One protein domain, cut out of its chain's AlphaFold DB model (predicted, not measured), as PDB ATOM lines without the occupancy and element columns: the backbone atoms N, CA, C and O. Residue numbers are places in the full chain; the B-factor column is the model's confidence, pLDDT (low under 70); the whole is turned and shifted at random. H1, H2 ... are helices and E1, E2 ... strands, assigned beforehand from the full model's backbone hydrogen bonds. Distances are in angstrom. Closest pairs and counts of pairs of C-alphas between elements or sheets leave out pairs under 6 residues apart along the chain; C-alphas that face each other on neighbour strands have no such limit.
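AT A GLANCE: This is residues 8 to 133 and 144 to 172 of the 173 residues of an uncharacterized protein of Aeromicrobium camelliae (UniProt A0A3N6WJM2). A single long sheet of ten strands curls like part of a barrel round one helix, H1, which sits in the middle with its centre 3.5 A from the mean of the C-alphas. The ring of strands stays open between its two edges, E1 and E10. The printed part has 155 residues, with E1 to E10 following one another along the chain and H1 last; the sheet keeps that same order and is antiparallel throughout. The class is mixed, helices and strands, though under half of the residues, 73 of 155, are in named elements. The whole is compact and rounded, with a radius of gyration of the C-alphas of 14.6 A and spans of 38 by 36 by 31 A.

HOW THE PARTS SIT: The strands form a meander, each strand the antiparallel neighbour of the one before, and each two in succession make a hairpin. E1, residues 8 to 12, is an edge strand; its neighbour is E2, residues 21 to 26, with N 12 and O 21 at 2.8 A. E2 is joined by a tight link to E3, residues 29 to 34, with N 22 and O 33 at 2.7 A. E3 pairs with E4, residues 39 to 42, through N 32 and O 40 at 2.8 A. E4 pairs with E5, residues 64 to 68, at 177 degrees between their directions, with N 41 and O 67 at 2.9 A. E5 pairs with E6, residues 71 to 78, with N 66 and O 74 at 2.8 A. E6 pairs with E7, residues 90 to 96, with N 75 and O 95 at 2.7 A. E7 pairs with E8, residues 106 to 111, with N 92 and O 108 at 2.9 A. E8 pairs with E9, residues 116 to 121, with N 109 and O 118 at 2.8 A. E9 pairs with the other edge strand, E10, residues 124 to 128, with N 119 and O 127 at 2.8 A. E1 and E10 are apart. Residues 127 to 128 of E10 also pair antiparallel with residues 149 to 150, a short pairing outside the named strands. From edge to edge the strands' lines turn by 67 degrees and the way across the sheet turns by 114 degrees, and the sheet is strongly twisted. H1, residues 156 to 170, is on one face of the sheet, an arrangement of two layers, and the sheet curls round it. The closest C-alphas of E3 and H1 are those of Val 32 and Ala 160, 5.4 A; of E4 and H1, those of Val 40 and Ala 160, 5.8 A. Toward the other edge, the closest C-alphas of E9 and H1 are those of Leu 119 and Trp 162, 6.2 A, and of E10 and H1 those of Val 127 and Ile 159, 6.3 A. E5 and H1 are near each other. In H1 every O i to N i+4 pair is within hydrogen-bond range.

IN THESE COORDINATES: E1 begins at C-alpha 8, (-14.340, -28.967, 18.075). From first to last C-alpha, E6 measures 21.4 A, E7 19.9 A, E8 16.9 A, and E3 and E9 16.5 A each. E6, with 8 residues, is the longest strand. H1 measures 21.1 A, from C-alpha 156 at (-7.976, -41.670, 6.846) to C-alpha 170 at (5.169, -30.776, 19.315).

THE WHOLE: The two C-alphas farthest apart are those of Ser 17 and Val 50, 41.2 A. Residues 134 to 143 are not printed, and C-alphas 133 and 144 are 12.1 A apart across this cut, which falls in the link from E10 to H1. The links E4 to E5, with 21 residues, and E6 to E7, with 11, are long. The mean pLDDT of the printed part is 75.8; 49 residues are under 70, among them residues 43 to 62 and 79 to 89.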
ATOM      1  N   ILE A   8     -15.191 -29.024  19.268       59.69
ATOM      2  CA  ILE A   8     -14.340 -28.967  18.075       59.69
ATOM      3  C   ILE A   8     -13.492 -27.717  18.245       59.69
ATOM      4  O   ILE A   8     -13.980 -26.602  18.073       59.69
ATOM      5  N   ASP A   9     -12.242 -27.924  18.626       63.53
ATOM      6  CA  ASP A   9     -11.351 -26.846  19.023       63.53
ATOM      7  C   ASP A   9     -10.784 -26.154  17.775       63.53
ATOM      8  O   ASP A   9     -10.608 -24.936  17.729       63.53
ATOM      9  N   ARG A  10     -10.553 -26.921  16.693       78.44
ATOM     10  CA  ARG A  10      -9.975 -26.380  15.455       78.44
ATOM     11  C   ARG A  10     -10.190 -27.266  14.227       78.44
ATOM     12  O   ARG A  10     -10.212 -28.490  14.323       78.44
ATOM     13  N   ARG A  11     -10.265 -26.652  13.038       81.44
ATOM     14  CA  ARG A  11     -10.114 -27.337  11.738       81.44
ATOM     15  C   ARG A  11      -8.785 -26.959  11.097       81.44
ATOM     16  O   ARG A  11      -8.444 -25.779  11.038       81.44
ATOM     17  N   VAL A  12      -8.055 -27.948  10.598       83.50
ATOM     18  CA  VAL A  12      -6.726 -27.792   9.996       83.50
ATOM     19  C   VAL A  12      -6.634 -28.574   8.685       83.50
ATOM     20  O   VAL A  12      -7.462 -29.439   8.404       83.50
ATOM     21  N   PHE A  13      -5.660 -28.225   7.843       83.06
ATOM     22  CA  PHE A  13      -5.442 -28.848   6.528       83.06
ATOM     23  C   PHE A  13      -6.674 -28.843   5.597       83.06
ATOM     24  O   PHE A  13      -6.892 -29.780   4.838       83.06
ATOM     25  N   THR A  14      -7.473 -27.773   5.606       80.88
ATOM     26  CA  THR A  14      -8.743 -27.686   4.854       80.88
ATOM     27  C   THR A  14      -8.619 -27.860   3.335       80.88
ATOM     28  O   THR A  14      -9.595 -28.225   2.693       80.88
ATOM     29  N   GLY A  15      -7.433 -27.631   2.758       78.00
ATOM     30  CA  GLY A  15      -7.133 -27.850   1.335       78.00
ATOM     31  C   GLY A  15      -6.453 -29.188   1.017       78.00
ATOM     32  O   GLY A  15      -5.839 -29.327  -0.045       78.00
ATOM     33  N   ALA A  16      -6.450 -30.148   1.944       82.62
ATOM     34  CA  ALA A  16      -5.915 -31.478   1.683       82.62
ATOM     35  C   ALA A  16      -6.899 -32.328   0.865       82.62
ATOM     36  O   ALA A  16      -8.109 -32.256   1.051       82.62
ATOM     37  N   SER A  17      -6.375 -33.172  -0.029       85.50
ATOM     38  CA  SER A  17      -7.194 -34.049  -0.882       85.50
ATOM     39  C   SER A  17      -7.957 -35.119  -0.097       85.50
ATOM     40  O   SER A  17      -8.936 -35.658  -0.593       85.50
ATOM     41  N   TRP A  18      -7.513 -35.417   1.122       85.00
ATOM     42  CA  TRP A  18      -8.149 -36.332   2.072       85.00
ATOM     43  C   TRP A  18      -9.141 -35.624   3.018       85.00
ATOM     44  O   TRP A  18      -9.623 -36.229   3.971       85.00
ATOM     45  N   GLY A  19      -9.463 -34.354   2.753       85.50
ATOM     46  CA  GLY A  19     -10.412 -33.561   3.534       85.50
ATOM     47  C   GLY A  19      -9.781 -32.817   4.718       85.50
ATOM     48  O   GLY A  19      -8.592 -32.954   4.989       85.50
ATOM     49  N   PRO A  20     -10.555 -31.975   5.423       87.75
ATOM     50  CA  PRO A  20     -10.074 -31.267   6.605       87.75
ATOM     51  C   PRO A  20      -9.872 -32.226   7.784       87.75
ATOM     52  O   PRO A  20     -10.708 -33.098   8.034       87.75
ATOM     53  N   ALA A  21      -8.825 -31.985   8.572       89.25
ATOM     54  CA  ALA A  21      -8.681 -32.588   9.889       89.25
ATOM     55  C   ALA A  21      -9.367 -31.718  10.947       89.25
ATOM     56  O   ALA A  21      -9.214 -30.495  10.976       89.25
ATOM     57  N   GLN A  22     -10.128 -32.353  11.824       90.56
ATOM     58  CA  GLN A  22     -10.776 -31.750  12.974       90.56
ATOM     59  C   GLN A  22     -10.008 -32.166  14.222       90.56
ATOM     60  O   GLN A  22      -9.830 -33.358  14.467       90.56
ATOM     61  N   LEU A  23      -9.559 -31.179  14.987       86.94
ATOM     62  CA  LEU A  23      -8.937 -31.375  16.287       86.94
ATOM     63  C   LEU A  23     -10.025 -31.201  17.338       86.94
ATOM     64  O   LEU A  23     -10.678 -30.155  17.409       86.94
ATOM     65  N   ILE A  24     -10.257 -32.258  18.096       85.00
ATOM     66  CA  ILE A  24     -11.297 -32.344  19.108       85.00
ATOM     67  C   ILE A  24     -10.572 -32.531  20.434       85.00
ATOM     68  O   ILE A  24      -9.866 -33.520  20.610       85.00
ATOM     69  N   SER A  25     -10.725 -31.572  21.341       71.25
ATOM     70  CA  SER A  25     -10.147 -31.659  22.680       71.25
ATOM     71  C   SER A  25     -11.216 -32.161  23.645       71.25
ATOM     72  O   SER A  25     -12.270 -31.536  23.803       71.25
ATOM     73  N   THR A  26     -10.979 -33.312  24.274       66.25
ATOM     74  CA  THR A  26     -11.884 -33.892  25.277       66.25
ATOM     75  C   THR A  26     -11.113 -34.248  26.534       66.25
ATOM     76  O   THR A  26     -10.297 -35.156  26.516       66.25
ATOM     77  N   GLN A  27     -11.380 -33.558  27.648       63.16
ATOM     78  CA  GLN A  27     -10.869 -33.914  28.985       63.16
ATOM     79  C   GLN A  27      -9.339 -34.118  29.088       63.16
ATOM     80  O   GLN A  27      -8.887 -34.873  29.947       63.16
ATOM     81  N   GLY A  28      -8.545 -33.429  28.259       62.41
ATOM     82  CA  GLY A  28      -7.082 -33.581  28.201       62.41
ATOM     83  C   GLY A  28      -6.584 -34.563  27.133       62.41
ATOM     84  O   GLY A  28      -5.395 -34.858  27.089       62.41
ATOM     85  N   GLU A  29      -7.474 -35.048  26.269       70.19
ATOM     86  CA  GLU A  29      -7.151 -35.873  25.107       70.19
ATOM     87  C   GLU A  29      -7.284 -35.063  23.822       70.19
ATOM     88  O   GLU A  29      -8.311 -34.419  23.585       70.19
ATOM     89  N   THR A  30      -6.259 -35.144  22.973       73.00
ATOM     90  CA  THR A  30      -6.322 -34.640  21.604       73.00
ATOM     91  C   THR A  30      -6.790 -35.763  20.684       73.00
ATOM     92  O   THR A  30      -6.071 -36.730  20.424       73.00
ATOM     93  N   CYS A  31      -8.005 -35.620  20.168       86.31
ATOM     94  CA  CYS A  31      -8.595 -36.506  19.175       86.31
ATOM     95  C   CYS A  31      -8.531 -35.845  17.796       86.31
ATOM     96  O   CYS A  31      -8.837 -34.660  17.638       86.31
ATOM     97  N   VAL A  32      -8.166 -36.614  16.775       89.69
ATOM     98  CA  VAL A  32      -8.103 -36.153  15.387       89.69
ATOM     99  C   VAL A  32      -9.113 -36.918  14.553       89.69
ATOM    100  O   VAL A  32      -9.082 -38.141  14.508       89.69
ATOM    101  N   ARG A  33      -9.976 -36.204  13.835       92.00
ATOM    102  CA  ARG A  33     -10.924 -36.796  12.883       92.00
ATOM    103  C   ARG A  33     -10.716 -36.224  11.490       92.00
ATOM    104  O   ARG A  33     -10.578 -35.012  11.351       92.00
ATOM    105  N   LEU A  34     -10.734 -37.061  10.456       90.50
ATOM    106  CA  LEU A  34     -10.724 -36.602   9.063       90.50
ATOM    107  C   LEU A  34     -12.123 -36.651   8.458       90.50
ATOM    108  O   LEU A  34     -12.707 -37.725   8.358       90.50
ATOM    109  N   GLY A  35     -12.646 -35.498   8.029       84.25
ATOM    110  CA  GLY A  35     -14.007 -35.412   7.486       84.25
ATOM    111  C   GLY A  35     -15.047 -36.015   8.441       84.25
ATOM    112  O   GLY A  35     -15.083 -35.643   9.616       84.25
ATOM    113  N   ASP A  36     -15.842 -36.953   7.923       82.56
ATOM    114  CA  ASP A  36     -16.831 -37.747   8.671       82.56
ATOM    115  C   ASP A  36     -16.321 -39.161   9.020       82.56
ATOM    116  O   ASP A  36     -17.100 -40.031   9.404       82.56
ATOM    117  N   GLY A  37     -15.015 -39.406   8.863       85.06
ATOM    118  CA  GLY A  37     -14.371 -40.662   9.236       85.06
ATOM    119  C   GLY A  37     -14.227 -40.838  10.752       85.06
ATOM    120  O   GLY A  37     -14.647 -39.972  11.530       85.06
ATOM    121  N   PRO A  38     -13.606 -41.941  11.188       86.62
ATOM    122  CA  PRO A  38     -13.387 -42.194  12.603       86.62
ATOM    123  C   PRO A  38     -12.417 -41.178  13.216       86.62
ATOM    124  O   PRO A  38     -11.537 -40.603  12.560       86.62
ATOM    125  N   SER A  39     -12.589 -40.958  14.512       90.81
ATOM    126  CA  SER A  39     -11.685 -40.179  15.344       90.81
ATOM    127  C   SER A  39     -10.561 -41.063  15.873       90.81
ATOM    128  O   SER A  39     -10.804 -42.169  16.341       90.81
ATOM    129  N   VAL A  40      -9.323 -40.583  15.811       90.50
ATOM    130  CA  VAL A  40      -8.141 -41.277  16.328       90.50
ATOM    131  C   VAL A  40      -7.507 -40.434  17.420       90.50
ATOM    132  O   VAL A  40      -7.282 -39.237  17.229       90.50
ATOM    133  N   SER A  41      -7.182 -41.046  18.552       87.56
ATOM    134  CA  SER A  41      -6.424 -40.402  19.623       87.56
ATOM    135  C   SER A  41      -5.306 -41.299  20.128       87.56
ATOM    136  O   SER A  41      -5.363 -42.528  20.051       87.56
ATOM    137  N   ILE A  42      -4.251 -40.665  20.630       81.19
ATOM    138  CA  ILE A  42      -3.145 -41.333  21.308       81.19
ATOM    139  C   ILE A  42      -3.227 -40.870  22.750       81.19
ATOM    140  O   ILE A  42      -3.089 -39.681  23.025       81.19
ATOM    141  N   ARG A  43      -3.518 -41.793  23.666       68.75
ATOM    142  CA  ARG A  43      -3.810 -41.446  25.054       68.75
ATOM    143  C   ARG A  43      -2.625 -41.828  25.945       68.75
ATOM    144  O   ARG A  43      -2.554 -42.980  26.361       68.75
ATOM    145  N   PRO A  44      -1.725 -40.905  26.329       58.66
ATOM    146  CA  PRO A  44      -0.596 -41.217  27.216       58.66
ATOM    147  C   PRO A  44      -0.982 -41.480  28.691       58.66
ATOM    148  O   PRO A  44      -0.107 -41.540  29.554       58.66
ATOM    149  N   TYR A  45      -2.273 -41.618  29.028       45.25
ATOM    150  CA  TYR A  45      -2.741 -41.604  30.419       45.25
ATOM    151  C   TYR A  45      -2.132 -42.742  31.247       45.25
ATOM    152  O   TYR A  45      -2.410 -43.919  31.031       45.25
ATOM    153  N   GLY A  46      -1.331 -42.338  32.234       38.72
ATOM    154  CA  GLY A  46      -0.685 -43.196  33.226       38.72
ATOM    155  C   GLY A  46       0.798 -42.882  33.412       38.72
ATOM    156  O   GLY A  46       1.310 -43.008  34.519       38.72
ATOM    157  N   VAL A  47       1.480 -42.392  32.373       39.25
ATOM    158  CA  VAL A  47       2.916 -42.094  32.436       39.25
ATOM    159  C   VAL A  47       3.112 -40.587  32.370       39.25
ATOM    160  O   VAL A  47       3.509 -40.029  31.353       39.25
ATOM    161  N   LYS A  48       2.830 -39.898  33.483       35.38
ATOM    162  CA  LYS A  48       3.520 -38.630  33.734       35.38
ATOM    163  C   LYS A  48       4.991 -39.022  33.888       35.38
ATOM    164  O   LYS A  48       5.280 -39.768  34.827       35.38
ATOM    165  N   PRO A  49       5.909 -38.623  32.992       38.53
ATOM    166  CA  PRO A  49       7.311 -38.902  33.235       38.53
ATOM    167  C   PRO A  49       7.657 -38.267  34.588       38.53
ATOM    168  O   PRO A  49       7.408 -37.083  34.813       38.53
ATOM    169  N   VAL A  50       8.150 -39.083  35.526       39.97
ATOM    170  CA  VAL A  50       8.463 -38.673  36.912       39.97
ATOM    171  C   VAL A  50       9.544 -37.579  36.929       39.97
ATOM    172  O   VAL A  50       9.753 -36.888  37.922       39.97
ATOM    173  N   THR A  51      10.196 -37.372  35.787       35.69
ATOM    174  CA  THR A  51      11.179 -36.332  35.534       35.69
ATOM    175  C   THR A  51      10.804 -35.637  34.221       35.69
ATOM    176  O   THR A  51      10.625 -36.338  33.222       35.69
ATOM    177  N   PRO A  52      10.677 -34.295  34.173       34.03
ATOM    178  CA  PRO A  52      10.469 -33.553  32.933       34.03
ATOM    179  C   PRO A  52      11.766 -33.597  32.122       34.03
ATOM    180  O   PRO A  52      12.563 -32.664  32.114       34.03
ATOM    181  N   THR A  53      12.013 -34.731  31.482       37.16
ATOM    182  CA  THR A  53      13.172 -34.942  30.623       37.16
ATOM    183  C   THR A  53      12.644 -35.026  29.205       37.16
ATOM    184  O   THR A  53      12.211 -36.078  28.760       37.16
ATOM    185  N   VAL A  54      12.607 -33.859  28.565       35.94
ATOM    186  CA  VAL A  54      12.746 -33.623  27.121       35.94
ATOM    187  C   VAL A  54      12.073 -34.653  26.195       35.94
ATOM    188  O   VAL A  54      12.616 -35.723  25.920       35.94
ATOM    189  N   GLY A  55      10.958 -34.248  25.582       41.22
ATOM    190  CA  GLY A  55      10.434 -34.871  24.367       41.22
ATOM    191  C   GLY A  55       9.678 -36.188  24.564       41.22
ATOM    192  O   GLY A  55       9.580 -36.747  25.653       41.22
ATOM    193  N   TYR A  56       9.233 -36.755  23.445       40.03
ATOM    194  CA  TYR A  56       8.855 -38.168  23.260       40.03
ATOM    195  C   TYR A  56      10.034 -39.146  23.531       40.03
ATOM    196  O   TYR A  56      10.173 -40.175  22.872       40.03
ATOM    197  N   GLY A  57      10.933 -38.783  24.454       38.06
ATOM    198  CA  GLY A  57      12.194 -39.426  24.801       38.06
ATOM    199  C   GLY A  57      12.099 -40.458  25.920       38.06
ATOM    200  O   GLY A  57      13.063 -41.189  26.141       38.06
ATOM    201  N   GLY A  58      10.951 -40.549  26.596       44.62
ATOM    202  CA  GLY A  58      10.689 -41.570  27.605       44.62
ATOM    203  C   GLY A  58      10.453 -42.947  26.988       44.62
ATOM    204  O   GLY A  58       9.815 -43.091  25.942       44.62
ATOM    205  N   THR A  59      10.951 -43.987  27.648       47.56
ATOM    206  CA  THR A  59      10.642 -45.365  27.277       47.56
ATOM    207  C   THR A  59       9.148 -45.605  27.508       47.56
ATOM    208  O   THR A  59       8.676 -45.591  28.642       47.56
ATOM    209  N   LEU A  60       8.381 -45.822  26.436       59.59
ATOM    210  CA  LEU A  60       6.975 -46.234  26.524       59.59
ATOM    211  C   LEU A  60       6.883 -47.723  26.911       59.59
ATOM    212  O   LEU A  60       6.306 -48.514  26.168       59.59
ATOM    213  N   GLU A  61       7.504 -48.135  28.023       54.12
ATOM    214  CA  GLU A  61       7.560 -49.554  28.431       54.12
ATOM    215  C   GLU A  61       6.169 -50.117  28.726       54.12
ATOM    216  O   GLU A  61       5.880 -51.259  28.380       54.12
ATOM    217  N   ALA A  62       5.280 -49.295  29.286       63.16
ATOM    218  CA  ALA A  62       3.891 -49.671  29.540       63.16
ATOM    219  C   ALA A  62       3.014 -49.682  28.269       63.16
ATOM    220  O   ALA A  62       1.884 -50.170  28.309       63.16
ATOM    221  N   GLY A  63       3.529 -49.172  27.143       74.38
ATOM    222  CA  GLY A  63       2.767 -48.939  25.922       74.38
ATOM    223  C   GLY A  63       1.769 -47.781  26.050       74.38
ATOM    224  O   GLY A  63       1.236 -47.501  27.120       74.38
ATOM    225  N   VAL A  64       1.510 -47.086  24.944       79.94
ATOM    226  CA  VAL A  64       0.521 -46.000  24.880       79.94
ATOM    227  C   VAL A  64      -0.672 -46.460  24.048       79.94
ATOM    228  O   VAL A  64      -0.481 -46.806  22.880       79.94
ATOM    229  N   PRO A  65      -1.896 -46.502  24.603       85.88
ATOM    230  CA  PRO A  65      -3.066 -46.911  23.845       85.88
ATOM    231  C   PRO A  65      -3.392 -45.911  22.730       85.88
ATOM    232  O   PRO A  65      -3.377 -44.693  22.921       85.88
ATOM    233  N   ILE A  66      -3.728 -46.466  21.571       88.44
ATOM    234  CA  ILE A  66      -4.282 -45.754  20.425       88.44
ATOM    235  C   ILE A  66      -5.758 -46.118  20.350       88.44
ATOM    236  O   ILE A  66      -6.115 -47.301  20.250       88.44
ATOM    237  N   LEU A  67      -6.601 -45.096  20.420       89.88
ATOM    238  CA  LEU A  67      -8.046 -45.237  20.402       89.88
ATOM    239  C   LEU A  67      -8.584 -44.818  19.035       89.88
ATOM    240  O   LEU A  67      -8.134 -43.822  18.469       89.88
ATOM    241  N   VAL A  68      -9.558 -45.569  18.535       90.50
ATOM    242  CA  VAL A  68     -10.365 -45.225  17.364       90.50
ATOM    243  C   VAL A  68     -11.813 -45.174  17.830       90.50
ATOM    244  O   VAL A  68     -12.321 -46.159  18.359       90.50
ATOM    245  N   ASP A  69     -12.436 -44.002  17.732       89.81
ATOM    246  CA  ASP A  69     -13.771 -43.715  18.279       89.81
ATOM    247  C   ASP A  69     -13.925 -44.108  19.759       89.81
ATOM    248  O   ASP A  69     -14.962 -44.586  20.212       89.81
ATOM    249  N   GLY A  70     -12.853 -43.896  20.530       86.06
ATOM    250  CA  GLY A  70     -12.786 -44.212  21.959       86.06
ATOM    251  C   GLY A  70     -12.503 -45.684  22.278       86.06
ATOM    252  O   GLY A  70     -12.225 -46.007  23.433       86.06
ATOM    253  N   GLU A  71     -12.502 -46.576  21.286       89.00
ATOM    254  CA  GLU A  71     -12.158 -47.987  21.457       89.00
ATOM    255  C   GLU A  71     -10.658 -48.209  21.228       89.00
ATOM    256  O   GLU A  71     -10.089 -47.748  20.238       89.00
ATOM    257  N   ARG A  72      -9.986 -48.947  22.116       89.62
ATOM    258  CA  ARG A  72      -8.571 -49.291  21.923       89.62
ATOM    259  C   ARG A  72      -8.424 -50.238  20.732       89.62
ATOM    260  O   ARG A  72      -8.845 -51.385  20.814       89.62
ATOM    261  N   LYS A  73      -7.753 -49.780  19.672       91.69
ATOM    262  CA  LYS A  73      -7.412 -50.609  18.499       91.69
ATOM    263  C   LYS A  73      -5.949 -51.014  18.451       91.69
ATOM    264  O   LYS A  73      -5.613 -52.024  17.844       91.69
ATOM    265  N   ALA A  74      -5.073 -50.230  19.076       91.81
ATOM    266  CA  ALA A  74      -3.643 -50.487  19.040       91.81
ATOM    267  C   ALA A  74      -2.912 -49.948  20.270       91.81
ATOM    268  O   ALA A  74      -3.480 -49.267  21.127       91.81
ATOM    269  N   THR A  75      -1.627 -50.272  20.351       88.56
ATOM    270  CA  THR A  75      -0.702 -49.833  21.391       88.56
ATOM    271  C   THR A  75       0.624 -49.442  20.754       88.56
ATOM    272  O   THR A  75       1.185 -50.184  19.946       88.56
ATOM    273  N   ALA A  76       1.121 -48.264  21.109       86.94
ATOM    274  CA  ALA A  76       2.403 -47.735  20.678       86.94
ATOM    275  C   ALA A  76       3.498 -48.056  21.705       86.94
ATOM    276  O   ALA A  76       3.342 -47.775  22.892       86.94
ATOM    277  N   TYR A  77       4.625 -48.591  21.244       81.38
ATOM    278  CA  TYR A  77       5.781 -48.965  22.058       81.38
ATOM    279  C   TYR A  77       7.042 -48.299  21.519       81.38
ATOM    280  O   TYR A  77       7.306 -48.344  20.317       81.38
ATOM    281  N   SER A  78       7.866 -47.733  22.396       74.38
ATOM    282  CA  SER A  78       9.184 -47.234  21.996       74.38
ATOM    283  C   SER A  78      10.129 -48.413  21.764       74.38
ATOM    284  O   SER A  78      10.302 -49.256  22.643       74.38
ATOM    285  N   GLN A  79      10.745 -48.495  20.584       66.38
ATOM    286  CA  GLN A  79      11.824 -49.443  20.310       66.38
ATOM    287  C   GLN A  79      13.175 -48.736  20.476       66.38
ATOM    288  O   GLN A  79      13.723 -48.203  19.513       66.38
ATOM    289  N   GLY A  80      13.731 -48.735  21.692       55.44
ATOM    290  CA  GLY A  80      15.116 -48.313  21.930       55.44
ATOM    291  C   GLY A  80      15.393 -47.733  23.318       55.44
ATOM    292  O   GLY A  80      14.516 -47.150  23.946       55.44
ATOM    293  N   ARG A  81      16.645 -47.885  23.780       46.75
ATOM    294  CA  ARG A  81      17.194 -47.153  24.933       46.75
ATOM    295  C   ARG A  81      17.376 -45.694  24.543       46.75
ATOM    296  O   ARG A  81      18.263 -45.449  23.732       46.75
ATOM    297  N   GLU A  82      16.578 -44.817  25.151       48.22
ATOM    298  CA  GLU A  82      16.683 -43.350  25.183       48.22
ATOM    299  C   GLU A  82      16.862 -42.656  23.818       48.22
ATOM    300  O   GLU A  82      17.570 -43.095  22.913       48.22
ATOM    301  N   TRP A  83      16.260 -41.482  23.655       48.41
ATOM    302  CA  TRP A  83      16.624 -40.573  22.567       48.41
ATOM    303  C   TRP A  83      18.028 -39.997  22.835       48.41
ATOM    304  O   TRP A  83      18.205 -38.824  23.146       48.41
ATOM    305  N   ALA A  84      19.058 -40.844  22.778       34.66
ATOM    306  CA  ALA A  84      20.434 -40.486  23.076       34.66
ATOM    307  C   ALA A  84      21.055 -39.770  21.867       34.66
ATOM    308  O   ALA A  84      21.709 -40.377  21.010       34.66
ATOM    309  N   GLY A  85      20.823 -38.458  21.810       37.31
ATOM    310  CA  GLY A  85      21.478 -37.515  20.908       37.31
ATOM    311  C   GLY A  85      20.543 -36.867  19.886       37.31
ATOM    312  O   GLY A  85      19.596 -37.474  19.398       37.31
ATOM    313  N   ILE A  86      20.887 -35.634  19.502       42.16
ATOM    314  CA  ILE A  86      20.115 -34.734  18.623       42.16
ATOM    315  C   ILE A  86      19.826 -35.332  17.220       42.16
ATOM    316  O   ILE A  86      18.986 -34.838  16.471       42.16
ATOM    317  N   VAL A  87      20.509 -36.420  16.848       44.00
ATOM    318  CA  VAL A  87      20.586 -36.928  15.467       44.00
ATOM    319  C   VAL A  87      19.981 -38.331  15.298       44.00
ATOM    320  O   VAL A  87      19.735 -38.756  14.166       44.00
ATOM    321  N   LYS A  88      19.722 -39.089  16.377       51.75
ATOM    322  CA  LYS A  88      19.292 -40.489  16.230       51.75
ATOM    323  C   LYS A  88      17.784 -40.603  15.965       51.75
ATOM    324  O   LYS A  88      16.997 -39.998  16.686       51.75
ATOM    325  N   PRO A  89      17.365 -41.382  14.949       58.75
ATOM    326  CA  PRO A  89      15.954 -41.626  14.700       58.75
ATOM    327  C   PRO A  89      15.324 -42.450  15.823       58.75
ATOM    328  O   PRO A  89      15.788 -43.554  16.109       58.75
ATOM    329  N   GLY A  90      14.239 -41.943  16.405       74.56
ATOM    330  CA  GLY A  90      13.367 -42.710  17.292       74.56
ATOM    331  C   GLY A  90      12.390 -43.558  16.478       74.56
ATOM    332  O   GLY A  90      11.876 -43.100  15.452       74.56
ATOM    333  N   THR A  91      12.135 -44.792  16.916       81.69
ATOM    334  CA  THR A  91      11.119 -45.668  16.311       81.69
ATOM    335  C   THR A  91      10.083 -46.049  17.355       81.69
ATOM    336  O   THR A  91      10.425 -46.571  18.414       81.69
ATOM    337  N   ILE A  92       8.815 -45.805  17.040       84.00
ATOM    338  CA  ILE A  92       7.673 -46.216  17.853       84.00
ATOM    339  C   ILE A  92       6.939 -47.289  17.064       84.00
ATOM    340  O   ILE A  92       6.351 -47.014  16.016       84.00
ATOM    341  N   ARG A  93       6.999 -48.523  17.545       88.00
ATOM    342  CA  ARG A  93       6.258 -49.639  16.964       88.00
ATOM    343  C   ARG A  93       4.796 -49.538  17.375       88.00
ATOM    344  O   ARG A  93       4.516 -49.228  18.527       88.00
ATOM    345  N   ILE A  94       3.886 -49.826  16.454       90.44
ATOM    346  CA  ILE A  94       2.450 -49.856  16.727       90.44
ATOM    347  C   ILE A  94       1.964 -51.288  16.526       90.44
ATOM    348  O   ILE A  94       2.193 -51.875  15.471       90.44
ATOM    349  N   GLU A  95       1.314 -51.844  17.542       91.75
ATOM    350  CA  GLU A  95       0.742 -53.190  17.504       91.75
ATOM    351  C   GLU A  95      -0.741 -53.145  17.848       91.75
ATOM    352  O   GLU A  95      -1.142 -52.453  18.782       91.75
ATOM    353  N   GLY A  96      -1.543 -53.899  17.112       91.62
ATOM    354  CA  GLY A  96      -2.969 -54.065  17.341       91.62
ATOM    355  C   GLY A  96      -3.452 -55.360  16.699       91.62
ATOM    356  O   GLY A  96      -2.739 -55.966  15.897       91.62
ATOM    357  N   ASP A  97      -4.655 -55.782  17.079       90.94
ATOM    358  CA  ASP A  97      -5.267 -57.017  16.575       90.94
ATOM    359  C   ASP A  97      -6.020 -56.798  15.256       90.94
ATOM    360  O   ASP A  97      -6.355 -57.756  14.566       90.94
ATOM    361  N   ASP A  98      -6.283 -55.540  14.898       91.19
ATOM    362  CA  ASP A  98      -6.955 -55.164  13.661       91.19
ATOM    363  C   ASP A  98      -5.917 -54.981  12.536       91.19
ATOM    364  O   ASP A  98      -5.254 -53.940  12.487       91.19
ATOM    365  N   PRO A  99      -5.749 -55.935  11.602       90.38
ATOM    366  CA  PRO A  99      -4.758 -55.817  10.533       90.38
ATOM    367  C   PRO A  99      -5.110 -54.730   9.509       90.38
ATOM    368  O   PRO A  99      -4.245 -54.322   8.730       90.38
ATOM    369  N   GLU A 100      -6.359 -54.262   9.483       90.12
ATOM    370  CA  GLU A 100      -6.796 -53.201   8.587       90.12
ATOM    371  C   GLU A 100      -6.353 -51.814   9.050       90.12
ATOM    372  O   GLU A 100      -6.088 -50.961   8.195       90.12
ATOM    373  N   PHE A 101      -6.289 -51.596  10.365       91.00
ATOM    374  CA  PHE A 101      -5.782 -50.373  10.993       91.00
ATOM    375  C   PHE A 101      -4.301 -50.489  11.388       91.00
ATOM    376  O   PHE A 101      -3.531 -49.537  11.261       91.00
ATOM    377  N   THR A 102      -3.883 -51.672  11.835       93.06
ATOM    378  CA  THR A 102      -2.513 -52.012  12.244       93.06
ATOM    379  C   THR A 102      -1.907 -53.102  11.365       93.06
ATOM    380  O   THR A 102      -1.657 -54.218  11.822       93.06
ATOM    381  N   PRO A 103      -1.619 -52.806  10.086       93.56
ATOM    382  CA  PRO A 103      -0.943 -53.768   9.230       93.56
ATOM    383  C   PRO A 103       0.419 -54.173   9.826       93.56
ATOM    384  O   PRO A 103       1.105 -53.337  10.429       93.56
ATOM    385  N   PRO A 104       0.871 -55.426   9.623       93.25
ATOM    386  CA  PRO A 104       2.136 -55.903  10.170       93.25
ATOM    387  C   PRO A 104       3.317 -54.983   9.832       93.25
ATOM    388  O   PRO A 104       3.589 -54.669   8.670       93.25
ATOM    389  N   GLY A 105       4.046 -54.558  10.866       91.94
ATOM    390  CA  GLY A 105       5.187 -53.652  10.730       91.94
ATOM    391  C   GLY A 105       4.823 -52.165  10.662       91.94
ATOM    392  O   GLY A 105       5.672 -51.373  10.227       91.94
ATOM    393  N   LEU A 106       3.609 -51.781  11.076       94.62
ATOM    394  CA  LEU A 106       3.234 -50.386  11.299       94.62
ATOM    395  C   LEU A 106       4.121 -49.751  12.388       94.62
ATOM    396  O   LEU A 106       4.281 -50.285  13.486       94.62
ATOM    397  N   HIS A 107       4.727 -48.607  12.086       92.56
ATOM    398  CA  HIS A 107       5.531 -47.849  13.043       92.56
ATOM    399  C   HIS A 107       5.605 -46.369  12.681       92.56
ATOM    400  O   HIS A 107       5.526 -45.984  11.513       92.56
ATOM    401  N   LEU A 108       5.828 -45.541  13.694       88.88
ATOM    402  CA  LEU A 108       6.255 -44.161  13.529       88.88
ATOM    403  C   LEU A 108       7.779 -44.092  13.596       88.88
ATOM    404  O   LEU A 108       8.422 -44.735  14.425       88.88
ATOM    405  N   ARG A 109       8.361 -43.275  12.728       86.88
ATOM    406  CA  ARG A 109       9.782 -42.948  12.726       86.88
ATOM    407  C   ARG A 109       9.945 -41.441  12.815       86.88
ATOM    408  O   ARG A 109       9.532 -40.727  11.895       86.88
ATOM    409  N   GLY A 110      10.549 -40.997  13.910       78.88
ATOM    410  CA  GLY A 110      10.850 -39.602  14.201       78.88
ATOM    411  C   GLY A 110      12.317 -39.265  13.946       78.88
ATOM    412  O   GLY A 110      13.197 -40.107  14.112       78.88
ATOM    413  N   HIS A 111      12.583 -38.026  13.553       71.94
ATOM    414  CA  HIS A 111      13.904 -37.406  13.513       71.94
ATOM    415  C   HIS A 111      13.801 -36.039  14.180       71.94
ATOM    416  O   HIS A 111      12.857 -35.304  13.900       71.94
ATOM    417  N   LEU A 112      14.761 -35.697  15.041       64.38
ATOM    418  CA  LEU A 112      14.754 -34.416  15.745       64.38
ATOM    419  C   LEU A 112      15.281 -33.272  14.866       64.38
ATOM    420  O   LEU A 112      14.680 -32.205  14.852       64.38
ATOM    421  N   LEU A 113      16.337 -33.500  14.074       62.69
ATOM    422  CA  LEU A 113      16.865 -32.512  13.124       62.69
ATOM    423  C   LEU A 113      17.103 -33.100  11.715       62.69
ATOM    424  O   LEU A 113      17.908 -34.022  11.569       62.69
ATOM    425  N   PRO A 114      16.458 -32.548  10.663       66.25
ATOM    426  CA  PRO A 114      15.271 -31.691  10.750       66.25
ATOM    427  C   PRO A 114      14.111 -32.446  11.414       66.25
ATOM    428  O   PRO A 114      14.011 -33.667  11.255       66.25
ATOM    429  N   GLN A 115      13.229 -31.721  12.109       68.69
ATOM    430  CA  GLN A 115      12.071 -32.317  12.772       68.69
ATOM    431  C   GLN A 115      11.175 -32.991  11.729       68.69
ATOM    432  O   GLN A 115      10.635 -32.338  10.832       68.69
ATOM    433  N   ARG A 116      11.085 -34.319  11.780       78.31
ATOM    434  CA  ARG A 116      10.306 -35.115  10.827       78.31
ATOM    435  C   ARG A 116       9.670 -36.291  11.530       78.31
ATOM    436  O   ARG A 116      10.324 -36.979  12.303       78.31
ATOM    437  N   LEU A 117       8.435 -36.576  11.157       83.62
ATOM    438  CA  LEU A 117       7.705 -37.756  11.569       83.62
ATOM    439  C   LEU A 117       7.196 -38.473  10.328       83.62
ATOM    440  O   LEU A 117       6.662 -37.859   9.403       83.62
ATOM    441  N   SER A 118       7.329 -39.788  10.305       90.62
ATOM    442  CA  SER A 118       6.752 -40.620   9.255       90.62
ATOM    443  C   SER A 118       6.047 -41.820   9.856       90.62
ATOM    444  O   SER A 118       6.614 -42.488  10.711       90.62
ATOM    445  N   LEU A 119       4.830 -42.092   9.398       93.38
ATOM    446  CA  LEU A 119       4.110 -43.333   9.639       93.38
ATOM    447  C   LEU A 119       4.414 -44.296   8.492       93.38
ATOM    448  O   LEU A 119       4.301 -43.940   7.312       93.38
ATOM    449  N   LYS A 120       4.832 -45.510   8.830       95.19
ATOM    450  CA  LYS A 120       5.394 -46.479   7.892       95.19
ATOM    451  C   LYS A 120       4.833 -47.870   8.122       95.19
ATOM    452  O   LYS A 120       4.556 -48.233   9.254       95.19
ATOM    453  N   VAL A 121       4.769 -48.661   7.052       95.00
ATOM    454  CA  VAL A 121       4.503 -50.109   7.087       95.00
ATOM    455  C   VAL A 121       5.712 -50.811   6.486       95.00
ATOM    456  O   VAL A 121       5.957 -50.757   5.273       95.00
ATOM    457  N   GLY A 122       6.542 -51.403   7.345       91.12
ATOM    458  CA  GLY A 122       7.863 -51.888   6.952       91.12
ATOM    459  C   GLY A 122       8.690 -50.779   6.285       91.12
ATOM    460  O   GLY A 122       8.939 -49.719   6.856       91.12
ATOM    461  N   LYS A 123       9.130 -50.981   5.039       90.56
ATOM    462  CA  LYS A 123       9.921 -49.960   4.324       90.56
ATOM    463  C   LYS A 123       9.068 -48.850   3.694       90.56
ATOM    464  O   LYS A 123       9.614 -47.773   3.439       90.56
ATOM    465  N   ARG A 124       7.769 -49.088   3.479       93.88
ATOM    466  CA  ARG A 124       6.843 -48.162   2.807       93.88
ATOM    467  C   ARG A 124       6.409 -47.043   3.747       93.88
ATOM    468  O   ARG A 124       6.183 -47.278   4.929       93.88
ATOM    469  N   THR A 125       6.292 -45.833   3.217       95.12
ATOM    470  CA  THR A 125       5.803 -44.662   3.954       95.12
ATOM    471  C   THR A 125       4.329 -44.459   3.632       95.12
ATOM    472  O   THR A 125       3.990 -44.302   2.463       95.12
ATOM    473  N   LEU A 126       3.474 -44.451   4.654       95.00
ATOM    474  CA  LEU A 126       2.058 -44.112   4.512       95.00
ATOM    475  C   LEU A 126       1.857 -42.607   4.604       95.00
ATOM    476  O   LEU A 126       1.223 -42.017   3.740       95.00
ATOM    477  N   VAL A 127       2.417 -41.986   5.639       93.69
ATOM    478  CA  VAL A 127       2.251 -40.556   5.906       93.69
ATOM    479  C   VAL A 127       3.593 -39.992   6.343       93.69
ATOM    480  O   VAL A 127       4.304 -40.631   7.114       93.69
ATOM    481  N   ALA A 128       3.983 -38.824   5.848       90.88
ATOM    482  CA  ALA A 128       5.227 -38.189   6.267       90.88
ATOM    483  C   ALA A 128       5.120 -36.672   6.336       90.88
ATOM    484  O   ALA A 128       4.469 -36.045   5.491       90.88
ATOM    485  N   SER A 129       5.861 -36.096   7.287       85.56
ATOM    486  CA  SER A 129       6.171 -34.672   7.289       85.56
ATOM    487  C   SER A 129       6.718 -34.273   5.914       85.56
ATOM    488  O   SER A 129       7.523 -35.007   5.322       85.56
ATOM    489  N   PRO A 130       6.331 -33.103   5.397       74.25
ATOM    490  CA  PRO A 130       6.972 -32.543   4.218       74.25
ATOM    491  C   PRO A 130       8.479 -32.352   4.476       74.25
ATOM    492  O   PRO A 130       8.898 -32.127   5.615       74.25
ATOM    493  N   PRO A 131       9.327 -32.417   3.436       63.12
ATOM    494  CA  PRO A 131      10.709 -31.997   3.578       63.12
ATOM    495  C   PRO A 131      10.726 -30.502   3.917       63.12
ATOM    496  O   PRO A 131      10.406 -29.673   3.070       63.12
ATOM    497  N   ILE A 132      11.083 -30.155   5.155       61.47
ATOM    498  CA  ILE A 132      11.365 -28.765   5.520       61.47
ATOM    499  C   ILE A 132      12.648 -28.371   4.781       61.47
ATOM    500  O   ILE A 132      13.730 -28.882   5.084       61.47
ATOM    501  N   ILE A 133      12.512 -27.533   3.754       45.47
ATOM    502  CA  ILE A 133      13.630 -26.922   3.036       45.47
ATOM    503  C   ILE A 133      13.975 -25.640   3.801       45.47
ATOM    504  O   ILE A 133      13.299 -24.630   3.646       45.47
ATOM    505  N   LEU A 144       4.289 -24.704  11.290       51.19
ATOM    506  CA  LEU A 144       3.881 -24.940   9.915       51.19
ATOM    507  C   LEU A 144       2.851 -26.076   9.914       51.19
ATOM    508  O   LEU A 144       3.206 -27.252   9.870       51.19
ATOM    509  N   TRP A 145       1.566 -25.723   9.844       63.06
ATOM    510  CA  TRP A 145       0.482 -26.627   9.432       63.06
ATOM    511  C   TRP A 145       0.609 -26.975   7.939       63.06
ATOM    512  O   TRP A 145      -0.326 -26.822   7.150       63.06
ATOM    513  N   VAL A 146       1.791 -27.412   7.512       72.69
ATOM    514  CA  VAL A 146       2.011 -27.892   6.156       72.69
ATOM    515  C   VAL A 146       1.469 -29.303   6.096       72.69
ATOM    516  O   VAL A 146       1.861 -30.173   6.873       72.69
ATOM    517  N   LYS A 147       0.548 -29.513   5.155       82.12
ATOM    518  CA  LYS A 147      -0.102 -30.805   4.965       82.12
ATOM    519  C   LYS A 147       0.944 -31.926   4.853       82.12
ATOM    520  O   LYS A 147       1.875 -31.797   4.044       82.12
ATOM    521  N   PRO A 148       0.811 -33.022   5.620       87.38
ATOM    522  CA  PRO A 148       1.651 -34.187   5.411       87.38
ATOM    523  C   PRO A 148       1.428 -34.754   4.010       87.38
ATOM    524  O   PRO A 148       0.367 -34.594   3.394       87.38
ATOM    525  N   ARG A 149       2.444 -35.447   3.498       90.12
ATOM    526  CA  ARG A 149       2.295 -36.261   2.293       90.12
ATOM    527  C   ARG A 149       1.700 -37.598   2.707       90.12
ATOM    528  O   ARG A 149       2.322 -38.305   3.494       90.12
ATOM    529  N   ALA A 150       0.531 -37.922   2.171       92.62
ATOM    530  CA  ALA A 150      -0.109 -39.219   2.330       92.62
ATOM    531  C   ALA A 150       0.065 -40.035   1.041       92.62
ATOM    532  O   ALA A 150      -0.096 -39.507  -0.060       92.62
ATOM    533  N   SER A 151       0.436 -41.303   1.187       93.69
ATOM    534  CA  SER A 151       0.430 -42.301   0.117       93.69
ATOM    535  C   SER A 151      -1.013 -42.595  -0.313       93.69
ATOM    536  O   SER A 151      -1.902 -42.508   0.534       93.69
ATOM    537  N   PRO A 152      -1.274 -43.010  -1.567       91.56
ATOM    538  CA  PRO A 152      -2.589 -43.517  -1.973       91.56
ATOM    539  C   PRO A 152      -3.106 -44.675  -1.102       91.56
ATOM    540  O   PRO A 152      -4.308 -44.817  -0.926       91.56
ATOM    541  N   ASP A 153      -2.196 -45.457  -0.513       92.25
ATOM    542  CA  ASP A 153      -2.531 -46.568   0.389       92.25
ATOM    543  C   ASP A 153      -2.884 -46.100   1.819       92.25
ATOM    544  O   ASP A 153      -3.246 -46.903   2.682       92.25
ATOM    545  N   ALA A 154      -2.715 -44.810   2.127       92.56
ATOM    546  CA  ALA A 154      -2.988 -44.280   3.454       92.56
ATOM    547  C   ALA A 154      -4.493 -44.059   3.642       92.56
ATOM    548  O   ALA A 154      -5.071 -43.110   3.116       92.56
ATOM    549  N   LYS A 155      -5.109 -44.921   4.452       93.50
ATOM    550  CA  LYS A 155      -6.461 -44.713   4.972       93.50
ATOM    551  C   LYS A 155      -6.568 -43.447   5.853       93.50
ATOM    552  O   LYS A 155      -5.553 -43.024   6.425       93.50
ATOM    553  N   PRO A 156      -7.767 -42.848   6.003       93.25
ATOM    554  CA  PRO A 156      -7.976 -41.670   6.846       93.25
ATOM    555  C   PRO A 156      -7.467 -41.836   8.284       93.25
ATOM    556  O   PRO A 156      -6.865 -40.915   8.835       93.25
ATOM    557  N   GLU A 157      -7.613 -43.025   8.860       93.62
ATOM    558  CA  GLU A 157      -7.177 -43.373  10.214       93.62
ATOM    559  C   GLU A 157      -5.654 -43.275  10.358       93.62
ATOM    560  O   GLU A 157      -5.151 -42.823  11.383       93.62
ATOM    561  N   HIS A 158      -4.897 -43.643   9.319       94.25
ATOM    562  CA  HIS A 158      -3.437 -43.534   9.315       94.25
ATOM    563  C   HIS A 158      -2.979 -42.072   9.315       94.25
ATOM    564  O   HIS A 158      -1.991 -41.713   9.957       94.25
ATOM    565  N   ILE A 159      -3.693 -41.213   8.588       93.69
ATOM    566  CA  ILE A 159      -3.401 -39.780   8.542       93.69
ATOM    567  C   ILE A 159      -3.787 -39.135   9.874       93.69
ATOM    568  O   ILE A 159      -2.981 -38.394  10.435       93.69
ATOM    569  N   ALA A 160      -4.963 -39.463  10.417       92.50
ATOM    570  CA  ALA A 160      -5.396 -39.012  11.736       92.50
ATOM    571  C   ALA A 160      -4.409 -39.441  12.834       92.50
ATOM    572  O   ALA A 160      -3.990 -38.606  13.634       92.50
ATOM    573  N   LEU A 161      -3.949 -40.697  12.808       91.69
ATOM    574  CA  LEU A 161      -2.928 -41.221  13.714       91.69
ATOM    575  C   LEU A 161      -1.614 -40.440  13.618       91.69
ATOM    576  O   LEU A 161      -1.021 -40.094  14.637       91.69
ATOM    577  N   TRP A 162      -1.153 -40.151  12.399       92.06
ATOM    578  CA  TRP A 162       0.059 -39.362  12.197       92.06
ATOM    579  C   TRP A 162      -0.089 -37.942  12.757       92.06
ATOM    580  O   TRP A 162       0.833 -37.459  13.409       92.06
ATOM    581  N   ILE A 163      -1.237 -37.286  12.543       88.31
ATOM    582  CA  ILE A 163      -1.501 -35.939  13.075       88.31
ATOM    583  C   ILE A 163      -1.541 -35.980  14.606       88.31
ATOM    584  O   ILE A 163      -0.909 -35.141  15.238       88.31
ATOM    585  N   ALA A 164      -2.224 -36.963  15.199       86.06
ATOM    586  CA  ALA A 164      -2.272 -37.134  16.651       86.06
ATOM    587  C   ALA A 164      -0.857 -37.306  17.227       86.06
ATOM    588  O   ALA A 164      -0.468 -36.592  18.145       86.06
ATOM    589  N   ALA A 165      -0.039 -38.171  16.621       83.06
ATOM    590  CA  ALA A 165       1.351 -38.363  17.026       83.06
ATOM    591  C   ALA A 165       2.209 -37.099  16.856       83.06
ATOM    592  O   ALA A 165       3.078 -36.839  17.683       83.06
ATOM    593  N   TRP A 166       1.980 -36.314  15.799       80.31
ATOM    594  CA  TRP A 166       2.688 -35.057  15.564       80.31
ATOM    595  C   TRP A 166       2.377 -34.007  16.636       80.31
ATOM    596  O   TRP A 166       3.296 -33.381  17.150       80.31
ATOM    597  N   LEU A 167       1.106 -33.847  17.011       76.81
ATOM    598  CA  LEU A 167       0.686 -32.878  18.032       76.81
ATOM    599  C   LEU A 167       1.256 -33.211  19.414       76.81
ATOM    600  O   LEU A 167       1.701 -32.323  20.141       76.81
ATOM    601  N   GLU A 168       1.303 -34.497  19.749       73.06
ATOM    602  CA  GLU A 168       1.946 -34.964  20.975       73.06
ATOM    603  C   GLU A 168       3.481 -34.804  20.908       73.06
ATOM    604  O   GLU A 168       4.129 -34.561  21.923       73.06
ATOM    605  N   PHE A 169       4.080 -34.893  19.713       65.06
ATOM    606  CA  PHE A 169       5.505 -34.621  19.504       65.06
ATOM    607  C   PHE A 169       5.853 -33.134  19.662       65.06
ATOM    608  O   PHE A 169       6.893 -32.817  20.236       65.06
ATOM    609  N   GLU A 170       4.999 -32.229  19.174       62.75
ATOM    610  CA  GLU A 170       5.169 -30.776  19.315       62.75
ATOM    611  C   GLU A 170       4.971 -30.307  20.757       62.75
ATOM    612  O   GLU A 170       5.735 -29.476  21.227       62.75
ATOM    613  N   SER A 171       4.000 -30.872  21.480       57.53
ATOM    614  CA  SER A 171       3.667 -30.457  22.855       57.53
ATOM    615  C   SER A 171       4.742 -30.815  23.895       57.53
ATOM    616  O   SER A 171       4.650 -30.406  25.050       57.53
ATOM    617  N   ALA A 172       5.749 -31.600  23.507       51.97
ATOM    618  CA  ALA A 172       6.855 -32.012  24.367       51.97
ATOM    619  C   ALA A 172       8.072 -31.055  24.330       51.97
ATOM    620  O   ALA A 172       9.079 -31.348  24.988       51.97
TER     621      ALA A 172